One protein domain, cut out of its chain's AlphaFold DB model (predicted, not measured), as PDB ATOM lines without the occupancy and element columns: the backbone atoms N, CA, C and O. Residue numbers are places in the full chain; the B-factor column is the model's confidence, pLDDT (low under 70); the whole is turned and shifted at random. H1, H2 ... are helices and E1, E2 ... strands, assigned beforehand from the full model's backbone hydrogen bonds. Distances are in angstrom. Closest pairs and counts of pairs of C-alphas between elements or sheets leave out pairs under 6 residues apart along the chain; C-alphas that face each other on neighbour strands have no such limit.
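What this domain is: This is residues 340 to 424 of the 450 residues of the protein "FOG: Glucan-binding domain (YG repeat)" of [Clostridium] cf. saccharolyticum K10 (UniProt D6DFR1). A strongly twisted four-stranded sheet, E3 to E6, and the hairpin E1 and E2 are partly face to face as a small sandwich, with E1 coming close to E3 and E2 to E5. E6 is at the far edge from the hairpin; a poorly defined tail with the short helix H1 follows, and residues 421 to 422 return beside E1. The printed part has 85 residues, six named strands and then one named helix; both sheets are antiparallel, the larger ordered E3, E4, E5, E6. The class is mostly strand, with 42 residues in named elements, under half; the whole is compact, radius of gyration of the C-alphas 11.9 A, spans 35 by 29 by 24 A.

How they stand to each other: Look first at E3, residues 369 to 372, E4, 377 to 383, E5, 389 to 395, and E6, 401 to 407: a meander, each strand the antiparallel neighbour of the one before. N 370 and O 379 are 2.9 A apart, N 380 and O 393 2.9 A, N 392 and O 406 3.0 A, each within hydrogen-bond range. Next find the hairpin of E1, 344 to 349, and E2, 352 to 357, with N 347 and O 354 at 2.9 A. The closest C-alphas of E1 and E3 are Tyr 344 and Ile 372, 5.0 A; of E2 and E5, Val 353 and Val 389, 5.4 A. H1, 414 to 418, is not on the four-stranded sheet; 0 of 1 O i to N i+4 and 0 of 2 O i to N i+3 pairs are within range.

Where its parts are: Find C-alpha 344 at (188.315, 274.914, 144.383), where E1 begins, 15.7 A long; E2 is 16.5 A, E4 18.6 A, E5 16.6 A and E6 14.9 A. H1 ends at C-alpha 418, (189.416, 263.661, 156.842).

The domain as a whole: The C-alphas farthest apart, Lys 350 and Asp 398, are 35.4 A apart. The printed part has no cut; the link E2 to E3, 11 residues, is long. Model confidence is under 70 at residues 410 to 418.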
ATOM      1  N   ALA A 340     186.991 279.418 147.913       97.25
ATOM      2  CA  ALA A 340     188.294 278.751 147.851       97.25
ATOM      3  C   ALA A 340     189.418 279.793 147.899       97.25
ATOM      4  O   ALA A 340     189.225 280.900 147.388       97.25
ATOM      5  N   ASP A 341     190.579 279.427 148.435       94.19
ATOM      6  CA  ASP A 341     191.744 280.319 148.462       94.19
ATOM      7  C   ASP A 341     192.473 280.335 147.107       94.19
ATOM      8  O   ASP A 341     192.985 281.378 146.696       94.19
ATOM      9  N   ASP A 342     192.475 279.208 146.385       93.44
ATOM     10  CA  ASP A 342     193.169 279.057 145.101       93.44
ATOM     11  C   ASP A 342     192.240 278.719 143.928       93.44
ATOM     12  O   ASP A 342     191.999 279.556 143.064       93.44
ATOM     13  N   ASP A 343     191.692 277.506 143.867       95.75
ATOM     14  CA  ASP A 343     190.985 277.043 142.665       95.75
ATOM     15  C   ASP A 343     189.594 276.524 143.032       95.75
ATOM     16  O   ASP A 343     188.571 277.122 142.657       95.75
ATOM     17  N   TYR A 344     189.548 275.445 143.820       97.50
ATOM     18  CA  TYR A 344     188.315 274.914 144.383       97.50
ATOM     19  C   TYR A 344     188.511 274.333 145.782       97.50
ATOM     20  O   TYR A 344     189.507 273.665 146.061       97.50
ATOM     21  N   ARG A 345     187.481 274.496 146.617       96.62
ATOM     22  CA  ARG A 345     187.415 273.954 147.978       96.62
ATOM     23  C   ARG A 345     186.120 273.187 148.193       96.62
ATOM     24  O   ARG A 345     185.071 273.553 147.649       96.62
ATOM     25  N   LEU A 346     186.196 272.117 148.976       95.56
ATOM     26  CA  LEU A 346     185.031 271.375 149.441       95.56
ATOM     27  C   LEU A 346     184.594 271.920 150.798       95.56
ATOM     28  O   LEU A 346     185.409 271.999 151.705       95.56
ATOM     29  N   TYR A 347     183.309 272.223 150.962       94.62
ATOM     30  CA  TYR A 347     182.739 272.643 152.242       94.62
ATOM     31  C   TYR A 347     181.594 271.740 152.674       94.62
ATOM     32  O   TYR A 347     180.733 271.389 151.862       94.62
ATOM     33  N   PHE A 348     181.537 271.436 153.968       92.56
ATOM     34  CA  PHE A 348     180.373 270.809 154.582       92.56
ATOM     35  C   PHE A 348     179.363 271.856 155.062       92.56
ATOM     36  O   PHE A 348     179.682 272.719 155.876       92.56
ATOM     37  N   VAL A 349     178.121 271.774 154.576       92.75
ATOM     38  CA  VAL A 349     177.020 272.654 154.996       92.75
ATOM     39  C   VAL A 349     175.702 271.878 154.975       92.75
ATOM     40  O   VAL A 349     175.316 271.364 153.926       92.75
ATOM     41  N   LYS A 350     174.952 271.850 156.088       89.88
ATOM     42  CA  LYS A 350     173.627 271.189 156.180       89.88
ATOM     43  C   LYS A 350     173.632 269.751 155.627       89.88
ATOM     44  O   LYS A 350     172.884 269.443 154.693       89.88
ATOM     45  N   ASP A 351     174.515 268.913 156.170       85.94
ATOM     46  CA  ASP A 351     174.652 267.483 155.836       85.94
ATOM     47  C   ASP A 351     175.006 267.189 154.372       85.94
ATOM     48  O   ASP A 351     174.716 266.116 153.838       85.94
ATOM     49  N   LYS A 352     175.615 268.161 153.694       89.38
ATOM     50  CA  LYS A 352     176.006 268.073 152.288       89.38
ATOM     51  C   LYS A 352     177.407 268.609 152.090       89.38
ATOM     52  O   LYS A 352     177.823 269.537 152.781       89.38
ATOM     53  N   VAL A 353     178.088 268.062 151.092       92.19
ATOM     54  CA  VAL A 353     179.381 268.557 150.628       92.19
ATOM     55  C   VAL A 353     179.159 269.348 149.352       92.19
ATOM     56  O   VAL A 353     178.552 268.864 148.397       92.19
ATOM     57  N   TYR A 354     179.662 270.571 149.336       95.00
ATOM     58  CA  TYR A 354     179.602 271.465 148.191       95.00
ATOM     59  C   TYR A 354     181.007 271.750 147.695       95.00
ATOM     60  O   TYR A 354     181.927 271.910 148.488       95.00
ATOM     61  N   LEU A 355     181.150 271.868 146.380       96.31
ATOM     62  CA  LEU A 355     182.377 272.320 145.741       96.31
ATOM     63  C   LEU A 355     182.212 273.782 145.333       96.31
ATOM     64  O   LEU A 355     181.300 274.094 144.563       96.31
ATOM     65  N   VAL A 356     183.080 274.671 145.809       97.94
ATOM     66  CA  VAL A 356     183.055 276.105 145.470       97.94
ATOM     67  C   VAL A 356     184.350 276.530 144.793       97.94
ATOM     68  O   VAL A 356     185.361 275.854 144.922       97.94
ATOM     69  N   ASN A 357     184.312 277.635 144.048       98.00
ATOM     70  CA  ASN A 357     185.510 278.287 143.508       98.00
ATOM     71  C   ASN A 357     185.932 279.506 144.355       98.00
ATOM     72  O   ASN A 357     185.252 279.853 145.320       98.00
ATOM     73  N   THR A 358     186.958 280.238 143.915       97.56
ATOM     74  CA  THR A 358     187.464 281.490 144.533       97.56
ATOM     75  C   THR A 358     186.507 282.673 144.596       97.56
ATOM     76  O   THR A 358     186.854 283.727 145.102       97.56
ATOM     77  N   SER A 359     185.304 282.550 144.037       96.62
ATOM     78  CA  SER A 359     184.252 283.565 144.194       96.62
ATOM     79  C   SER A 359     183.103 283.082 145.081       96.62
ATOM     80  O   SER A 359     182.079 283.761 145.194       96.62
ATOM     81  N   GLY A 360     183.224 281.861 145.610       97.12
ATOM     82  CA  GLY A 360     182.206 281.130 146.357       97.12
ATOM     83  C   GLY A 360     181.071 280.556 145.516       97.12
ATOM     84  O   GLY A 360     180.027 280.182 146.051       97.12
ATOM     85  N   LYS A 361     181.225 280.501 144.184       97.94
ATOM     86  CA  LYS A 361     180.215 279.905 143.302       97.94
ATOM     87  C   LYS A 361     180.244 278.395 143.410       97.94
ATOM     88  O   LYS A 361     181.282 277.775 143.165       97.94
ATOM     89  N   ILE A 362     179.074 277.824 143.646       97.94
ATOM     90  CA  ILE A 362     178.873 276.382 143.694       97.94
ATOM     91  C   ILE A 362     179.107 275.781 142.302       97.94
ATOM     92  O   ILE A 362     178.649 276.307 141.282       97.94
ATOM     93  N   GLN A 363     179.851 274.681 142.257       97.19
ATOM     94  CA  GLN A 363     180.155 273.920 141.052       97.19
ATOM     95  C   GLN A 363     179.260 272.681 140.957       97.19
ATOM     96  O   GLN A 363     179.009 272.010 141.949       97.19
ATOM     97  N   SER A 364     178.832 272.343 139.739       94.56
ATOM     98  CA  SER A 364     178.005 271.151 139.471       94.56
ATOM     99  C   SER A 364     178.308 270.476 138.125       94.56
ATOM    100  O   SER A 364     177.570 269.609 137.644       94.56
ATOM    101  N   SER A 365     179.411 270.863 137.475       92.25
ATOM    102  CA  SER A 365     179.799 270.305 136.176       92.25
ATOM    103  C   SER A 365     180.354 268.888 136.311       92.25
ATOM    104  O   SER A 365     181.375 268.675 136.953       92.25
ATOM    105  N   LYS A 366     179.733 267.930 135.615       87.25
ATOM    106  CA  LYS A 366     180.134 266.507 135.598       87.25
ATOM    107  C   LYS A 366     181.293 266.191 134.645       87.25
ATOM    108  O   LYS A 366     181.760 265.056 134.584       87.25
ATOM    109  N   THR A 367     181.702 267.160 133.828       88.62
ATOM    110  CA  THR A 367     182.724 266.975 132.783       88.62
ATOM    111  C   THR A 367     183.978 267.801 133.025       88.62
ATOM    112  O   THR A 367     184.962 267.623 132.314       88.62
ATOM    113  N   LYS A 368     183.928 268.741 133.971       94.50
ATOM    114  CA  LYS A 368     185.055 269.602 134.312       94.50
ATOM    115  C   LYS A 368     185.987 268.875 135.286       94.50
ATOM    116  O   LYS A 368     185.544 268.025 136.055       94.50
ATOM    117  N   LYS A 369     187.269 269.222 135.203       95.50
ATOM    118  CA  LYS A 369     188.305 268.843 136.161       95.50
ATOM    119  C   LYS A 369     188.443 269.958 137.190       95.50
ATOM    120  O   LYS A 369     188.327 271.132 136.827       95.50
ATOM    121  N   PHE A 370     188.643 269.588 138.441       96.25
ATOM    122  CA  PHE A 370     188.734 270.516 139.556       96.25
ATOM    123  C   PHE A 370     190.003 270.214 140.331       96.25
ATOM    124  O   PHE A 370     190.156 269.101 140.827       96.25
ATOM    125  N   TYR A 371     190.899 271.188 140.420       96.38
ATOM    126  CA  TYR A 371     192.021 271.119 141.339       96.38
ATOM    127  C   TYR A 371     191.525 271.495 142.741       96.38
ATOM    128  O   TYR A 371     190.981 272.579 142.934       96.38
ATOM    129  N   ILE A 372     191.599 270.561 143.686       94.62
ATOM    130  CA  ILE A 372     191.069 270.751 145.043       94.62
ATOM    131  C   ILE A 372     192.227 271.122 145.961       94.62
ATOM    132  O   ILE A 372     193.115 270.296 146.161       94.62
ATOM    133  N   GLU A 373     192.206 272.330 146.524       92.44
ATOM    134  CA  GLU A 373     193.361 272.911 147.230       92.44
ATOM    135  C   GLU A 373     193.811 272.093 148.450       92.44
ATOM    136  O   GLU A 373     194.992 271.790 148.581       92.44
ATOM    137  N   GLU A 374     192.873 271.607 149.270       90.25
ATOM    138  CA  GLU A 374     193.175 270.775 150.451       90.25
ATOM    139  C   GLU A 374     193.741 269.389 150.100       90.25
ATOM    140  O   GLU A 374     194.310 268.697 150.944       90.25
ATOM    141  N   LEU A 375     193.556 268.948 148.852       91.88
ATOM    142  CA  LEU A 375     194.015 267.647 148.365       91.88
ATOM    143  C   LEU A 375     195.211 267.753 147.411       91.88
ATOM    144  O   LEU A 375     195.747 266.711 147.028       91.88
ATOM    145  N   ASP A 376     195.588 268.973 147.010       92.06
ATOM    146  CA  ASP A 376     196.704 269.297 146.110       92.06
ATOM    147  C   ASP A 376     196.717 268.462 144.808       92.06
ATOM    148  O   ASP A 376     197.760 268.008 144.335       92.06
ATOM    149  N   LYS A 377     195.535 268.179 144.236       93.56
ATOM    150  CA  LYS A 377     195.383 267.342 143.026       93.56
ATOM    151  C   LYS A 377     194.142 267.678 142.205       93.56
ATOM    152  O   LYS A 377     193.181 268.260 142.707       93.56
ATOM    153  N   GLU A 378     194.136 267.240 140.942       96.44
ATOM    154  CA  GLU A 378     192.965 267.301 140.063       96.44
ATOM    155  C   GLU A 378     192.011 266.113 140.260       96.44
ATOM    156  O   GLU A 378     192.413 264.948 140.308       96.44
ATOM    157  N   TYR A 379     190.715 266.415 140.275       95.44
ATOM    158  CA  TYR A 379     189.642 265.442 140.423       95.44
ATOM    159  C   TYR A 379     188.513 265.681 139.427       95.44
ATOM    160  O   TYR A 379     188.246 266.799 138.973       95.44
ATOM    161  N   LYS A 380     187.772 264.612 139.141       96.12
ATOM    162  CA  LYS A 380     186.448 264.681 138.528       96.12
ATOM    163  C   LYS A 380     185.382 264.404 139.581       96.12
ATOM    164  O   LYS A 380     185.411 263.367 140.241       96.12
ATOM    165  N   ALA A 381     184.432 265.324 139.711       94.12
ATOM    166  CA  ALA A 381     183.362 265.230 140.695       94.12
ATOM    167  C   ALA A 381     182.101 264.574 140.123       94.12
ATOM    168  O   ALA A 381     181.687 264.844 138.989       94.12
ATOM    169  N   THR A 382     181.448 263.751 140.942       93.75
ATOM    170  CA  THR A 382     180.061 263.342 140.721       93.75
ATOM    171  C   THR A 382     179.152 264.036 141.725       93.75
ATOM    172  O   THR A 382     179.529 264.290 142.867       93.75
ATOM    173  N   PHE A 383     177.942 264.355 141.274       92.12
ATOM    174  CA  PHE A 383     176.966 265.111 142.047       92.12
ATOM    175  C   PHE A 383     175.650 264.347 142.115       92.12
ATOM    176  O   PHE A 383     175.242 263.713 141.130       92.12
ATOM    177  N   GLY A 384     174.993 264.429 143.270       84.69
ATOM    178  CA  GLY A 384     173.698 263.820 143.539       84.69
ATOM    179  C   GLY A 384     172.542 264.644 142.980       84.69
ATOM    180  O   GLY A 384     172.628 265.245 141.908       84.69
ATOM    181  N   SER A 385     171.419 264.664 143.698       76.94
ATOM    182  CA  SER A 385     170.328 265.592 143.390       76.94
ATOM    183  C   SER A 385     170.734 267.020 143.773       76.94
ATOM    184  O   SER A 385     170.896 267.313 144.960       76.94
ATOM    185  N   GLY A 386     170.863 267.901 142.781       80.62
ATOM    186  CA  GLY A 386     171.360 269.265 142.976       80.62
ATOM    187  C   GLY A 386     172.887 269.305 143.015       80.62
ATOM    188  O   GLY A 386     173.539 268.561 142.287       80.62
ATOM    189  N   ASP A 387     173.439 270.157 143.875       87.44
ATOM    190  CA  ASP A 387     174.871 270.481 143.880       87.44
ATOM    191  C   ASP A 387     175.682 269.743 144.965       87.44
ATOM    192  O   ASP A 387     176.824 270.097 145.241       87.44
ATOM    193  N   ASN A 388     175.102 268.705 145.583       91.12
ATOM    194  CA  ASN A 388     175.797 267.873 146.570       91.12
ATOM    195  C   ASN A 388     176.822 266.962 145.885       91.12
ATOM    196  O   ASN A 388     176.439 266.142 145.045       91.12
ATOM    197  N   VAL A 389     178.090 267.066 146.269       92.56
ATOM    198  CA  VAL A 389     179.175 266.191 145.817       92.56
ATOM    199  C   VAL A 389     178.994 264.810 146.449       92.56
ATOM    200  O   VAL A 389     178.857 264.692 147.662       92.56
ATOM    201  N   LEU A 390     178.985 263.757 145.629       90.81
ATOM    202  CA  LEU A 390     178.920 262.368 146.103       90.81
ATOM    203  C   LEU A 390     180.292 261.710 146.085       90.81
ATOM    204  O   LEU A 390     180.656 261.029 147.034       90.81
ATOM    205  N   THR A 391     181.062 261.912 145.013       91.38
ATOM    206  CA  THR A 391     182.402 261.332 144.892       91.38
ATOM    207  C   THR A 391     183.372 262.265 144.181       91.38
ATOM    208  O   THR A 391     182.970 263.042 143.309       91.38
ATOM    209  N   LEU A 392     184.661 262.108 144.479       93.12
ATOM    210  CA  LEU A 392     185.772 262.635 143.686       93.12
ATOM    211  C   LEU A 392     186.624 261.473 143.167       93.12
ATOM    212  O   LEU A 392     187.033 260.619 143.946       93.12
ATOM    213  N   THR A 393     186.908 261.446 141.865       94.94
ATOM    214  CA  THR A 393     187.856 260.505 141.247       94.94
ATOM    215  C   THR A 393     189.137 261.251 140.901       94.94
ATOM    216  O   THR A 393     189.086 262.199 140.115       94.94
ATOM    217  N   GLU A 394     190.262 260.850 141.499       95.56
ATOM    218  CA  GLU A 394     191.579 261.464 141.267       95.56
ATOM    219  C   GLU A 394     192.011 261.250 139.814       95.56
ATOM    220  O   GLU A 394     191.817 260.160 139.260       95.56
ATOM    221  N   LEU A 395     192.610 262.274 139.213       95.88
ATOM    222  CA  LEU A 395     193.186 262.228 137.874       95.88
ATOM    223  C   LEU A 395     194.714 262.114 137.951       95.88
ATOM    224  O   LEU A 395     195.342 262.704 138.827       95.88
ATOM    225  N   ASN A 396     195.312 261.355 137.033       93.88
ATOM    226  CA  ASN A 396     196.768 261.332 136.867       93.88
ATOM    227  C   ASN A 396     197.263 262.564 136.077       93.88
ATOM    228  O   ASN A 396     196.461 263.344 135.566       93.88
ATOM    229  N   ASP A 397     198.582 262.696 135.911       90.69
ATOM    230  CA  ASP A 397     199.208 263.815 135.182       90.69
ATOM    231  C   ASP A 397     198.772 263.921 133.705       90.69
ATOM    232  O   ASP A 397     198.791 265.004 133.120       90.69
ATOM    233  N   ASP A 398     198.352 262.806 133.095       92.31
ATOM    234  CA  ASP A 398     197.804 262.768 131.731       92.31
ATOM    235  C   ASP A 398     196.314 263.175 131.692       92.31
ATOM    236  O   ASP A 398     195.728 263.393 130.626       92.31
ATOM    237  N   GLY A 399     195.694 263.327 132.864       88.25
ATOM    238  CA  GLY A 399     194.314 263.737 133.037       88.25
ATOM    239  C   GLY A 399     193.288 262.611 132.920       88.25
ATOM    240  O   GLY A 399     192.107 262.920 132.722       88.25
ATOM    241  N   ASP A 400     193.733 261.359 133.012       92.62
ATOM    242  CA  ASP A 400     192.915 260.149 133.023       92.62
ATOM    243  C   ASP A 400     192.477 259.789 134.451       92.62
ATOM    244  O   ASP A 400     193.213 259.980 135.421       92.62
ATOM    245  N   GLU A 401     191.270 259.230 134.576       94.06
ATOM    246  CA  GLU A 401     190.718 258.770 135.855       94.06
ATOM    247  C   GLU A 401     191.547 257.614 136.437       94.06
ATOM    248  O   GLU A 401     191.794 256.599 135.778       94.06
ATOM    249  N   THR A 402     191.951 257.755 137.698       94.88
ATOM    250  CA  THR A 402     192.610 256.695 138.466       94.88
ATOM    251  C   THR A 402     191.581 255.817 139.189       94.88
ATOM    252  O   THR A 402     190.373 256.045 139.139       94.88
ATOM    253  N   THR A 403     192.050 254.793 139.904       93.00
ATOM    254  CA  THR A 403     191.196 253.983 140.787       93.00
ATOM    255  C   THR A 403     190.944 254.627 142.152       93.00
ATOM    256  O   THR A 403     190.188 254.062 142.943       93.00
ATOM    257  N   ASN A 404     191.582 255.761 142.456       90.75
ATOM    258  CA  ASN A 404     191.423 256.442 143.735       90.75
ATOM    259  C   ASN A 404     190.133 257.267 143.703       90.75
ATOM    260  O   ASN A 404     189.996 258.209 142.918       90.75
ATOM    261  N   VAL A 405     189.175 256.879 144.546       90.25
ATOM    262  CA  VAL A 405     187.864 257.521 144.651       90.25
ATOM    263  C   VAL A 405     187.579 257.846 146.107       90.25
ATOM    264  O   VAL A 405     187.605 256.955 146.955       90.25
ATOM    265  N   ILE A 406     187.264 259.108 146.371       89.19
ATOM    266  CA  ILE A 406     186.760 259.588 147.658       89.19
ATOM    267  C   ILE A 406     185.232 259.569 147.593       89.19
ATOM    268  O   ILE A 406     184.660 260.002 146.589       89.19
ATOM    269  N   ASN A 407     184.566 259.046 148.626       88.44
ATOM    270  CA  ASN A 407     183.110 258.896 148.669       88.44
ATOM    271  C   ASN A 407     182.516 259.623 149.887       88.44
ATOM    272  O   ASN A 407     182.844 259.300 151.024       88.44
ATOM    273  N   PHE A 408     181.598 260.554 149.625       85.75
ATOM    274  CA  PHE A 408     180.918 261.397 150.609       85.75
ATOM    275  C   PHE A 408     179.443 261.009 150.833       85.75
ATOM    276  O   PHE A 408     178.714 261.722 151.513       85.75
ATOM    277  N   GLU A 409     178.955 259.890 150.282       74.38
ATOM    278  CA  GLU A 409     177.562 259.439 150.472       74.38
ATOM    279  C   GLU A 409     177.246 259.076 151.931       74.38
ATOM    280  O   GLU A 409     176.086 259.107 152.345       74.38
ATOM    281  N   THR A 410     178.269 258.750 152.724       65.62
ATOM    282  CA  THR A 410     178.143 258.381 154.138       65.62
ATOM    283  C   THR A 410     178.981 259.301 155.026       65.62
ATOM    284  O   THR A 410     179.958 258.863 155.628       65.62
ATOM    285  N   LEU A 411     178.593 260.571 155.163       62.94
ATOM    286  CA  LEU A 411     179.230 261.537 156.085       62.94
ATOM    287  C   LEU A 411     178.898 261.290 157.576       62.94
ATOM    288  O   LEU A 411     178.995 262.184 158.410       62.94
ATOM    289  N   ALA A 412     178.513 260.063 157.935       50.78
ATOM    290  CA  ALA A 412     177.896 259.708 159.215       50.78
ATOM    291  C   ALA A 412     178.865 259.620 160.414       50.78
ATOM    292  O   ALA A 412     178.459 259.177 161.487       50.78
ATOM    293  N   THR A 413     180.146 259.965 160.254       55.59
ATOM    294  CA  THR A 413     181.139 259.849 161.336       55.59
ATOM    295  C   THR A 413     182.184 260.953 161.260       55.59
ATOM    296  O   THR A 413     182.637 261.275 160.166       55.59
ATOM    297  N   GLU A 414     182.647 261.429 162.416       56.00
ATOM    298  CA  GLU A 414     183.775 262.361 162.610       56.00
ATOM    299  C   GLU A 414     185.013 262.037 161.739       56.00
ATOM    300  O   GLU A 414     185.657 262.922 161.186       56.00
ATOM    301  N   ASN A 415     185.314 260.747 161.527       53.59
ATOM    302  CA  ASN A 415     186.448 260.305 160.705       53.59
ATOM    303  C   ASN A 415     186.263 260.510 159.188       53.59
ATOM    304  O   ASN A 415     187.254 260.460 158.464       53.59
ATOM    305  N   ALA A 416     185.036 260.724 158.699       51.53
ATOM    306  CA  ALA A 416     184.727 260.858 157.270       51.53
ATOM    307  C   ALA A 416     185.021 262.262 156.707       51.53
ATOM    308  O   ALA A 416     185.066 262.433 155.495       51.53
ATOM    309  N   MET A 417     185.260 263.264 157.563       61.69
ATOM    310  CA  MET A 417     185.671 264.608 157.127       61.69
ATOM    311  C   MET A 417     187.176 264.743 156.854       61.69
ATOM    312  O   MET A 417     187.633 265.798 156.429       61.69
ATOM    313  N   ARG A 418     187.955 263.669 157.039       60.47
ATOM    314  CA  ARG A 418     189.416 263.661 156.842       60.47
ATOM    315  C   ARG A 418     189.870 263.702 155.377       60.47
ATOM    316  O   ARG A 418     191.071 263.723 155.129       60.47
ATOM    317  N   ASP A 419     188.941 263.759 154.425       73.25
ATOM    318  CA  ASP A 419     189.220 263.659 152.989       73.25
ATOM    319  C   ASP A 419     189.209 265.028 152.273       73.25
ATOM    320  O   ASP A 419     188.670 265.166 151.173       73.25
ATOM    321  N   GLY A 420     189.783 266.062 152.901       83.25
ATOM    322  CA  GLY A 420     189.913 267.404 152.307       83.25
ATOM    323  C   GLY A 420     188.610 268.210 152.249       83.25
ATOM    324  O   GLY A 420     188.466 269.083 151.395       83.25
ATOM    325  N   VAL A 421     187.644 267.898 153.122       90.31
ATOM    326  CA  VAL A 421     186.417 268.688 153.299       90.31
ATOM    327  C   VAL A 421     186.631 269.702 154.415       90.31
ATOM    328  O   VAL A 421     186.901 269.330 155.554       90.31
ATOM    329  N   THR A 422     186.454 270.978 154.100       92.31
ATOM    330  CA  THR A 422     186.599 272.083 155.042       92.31
ATOM    331  C   THR A 422     185.308 272.290 155.836       92.31
ATOM    332  O   THR A 422     184.203 272.348 155.278       92.31
ATOM    333  N   LEU A 423     185.446 272.438 157.152       92.06
ATOM    334  CA  LEU A 423     184.385 272.955 158.008       92.06
ATOM    335  C   LEU A 423     184.408 274.487 157.953       92.06
ATOM    336  O   LEU A 423     185.469 275.073 158.158       92.06
ATOM    337  N   PRO A 424     183.286 275.153 157.639       94.62
ATOM    338  CA  PRO A 424     183.250 276.607 157.627       94.62
ATOM    339  C   PRO A 424     183.365 277.176 159.044       94.62
ATOM    340  O   PRO A 424     182.745 276.655 159.968       94.62
TER     341      PRO A 424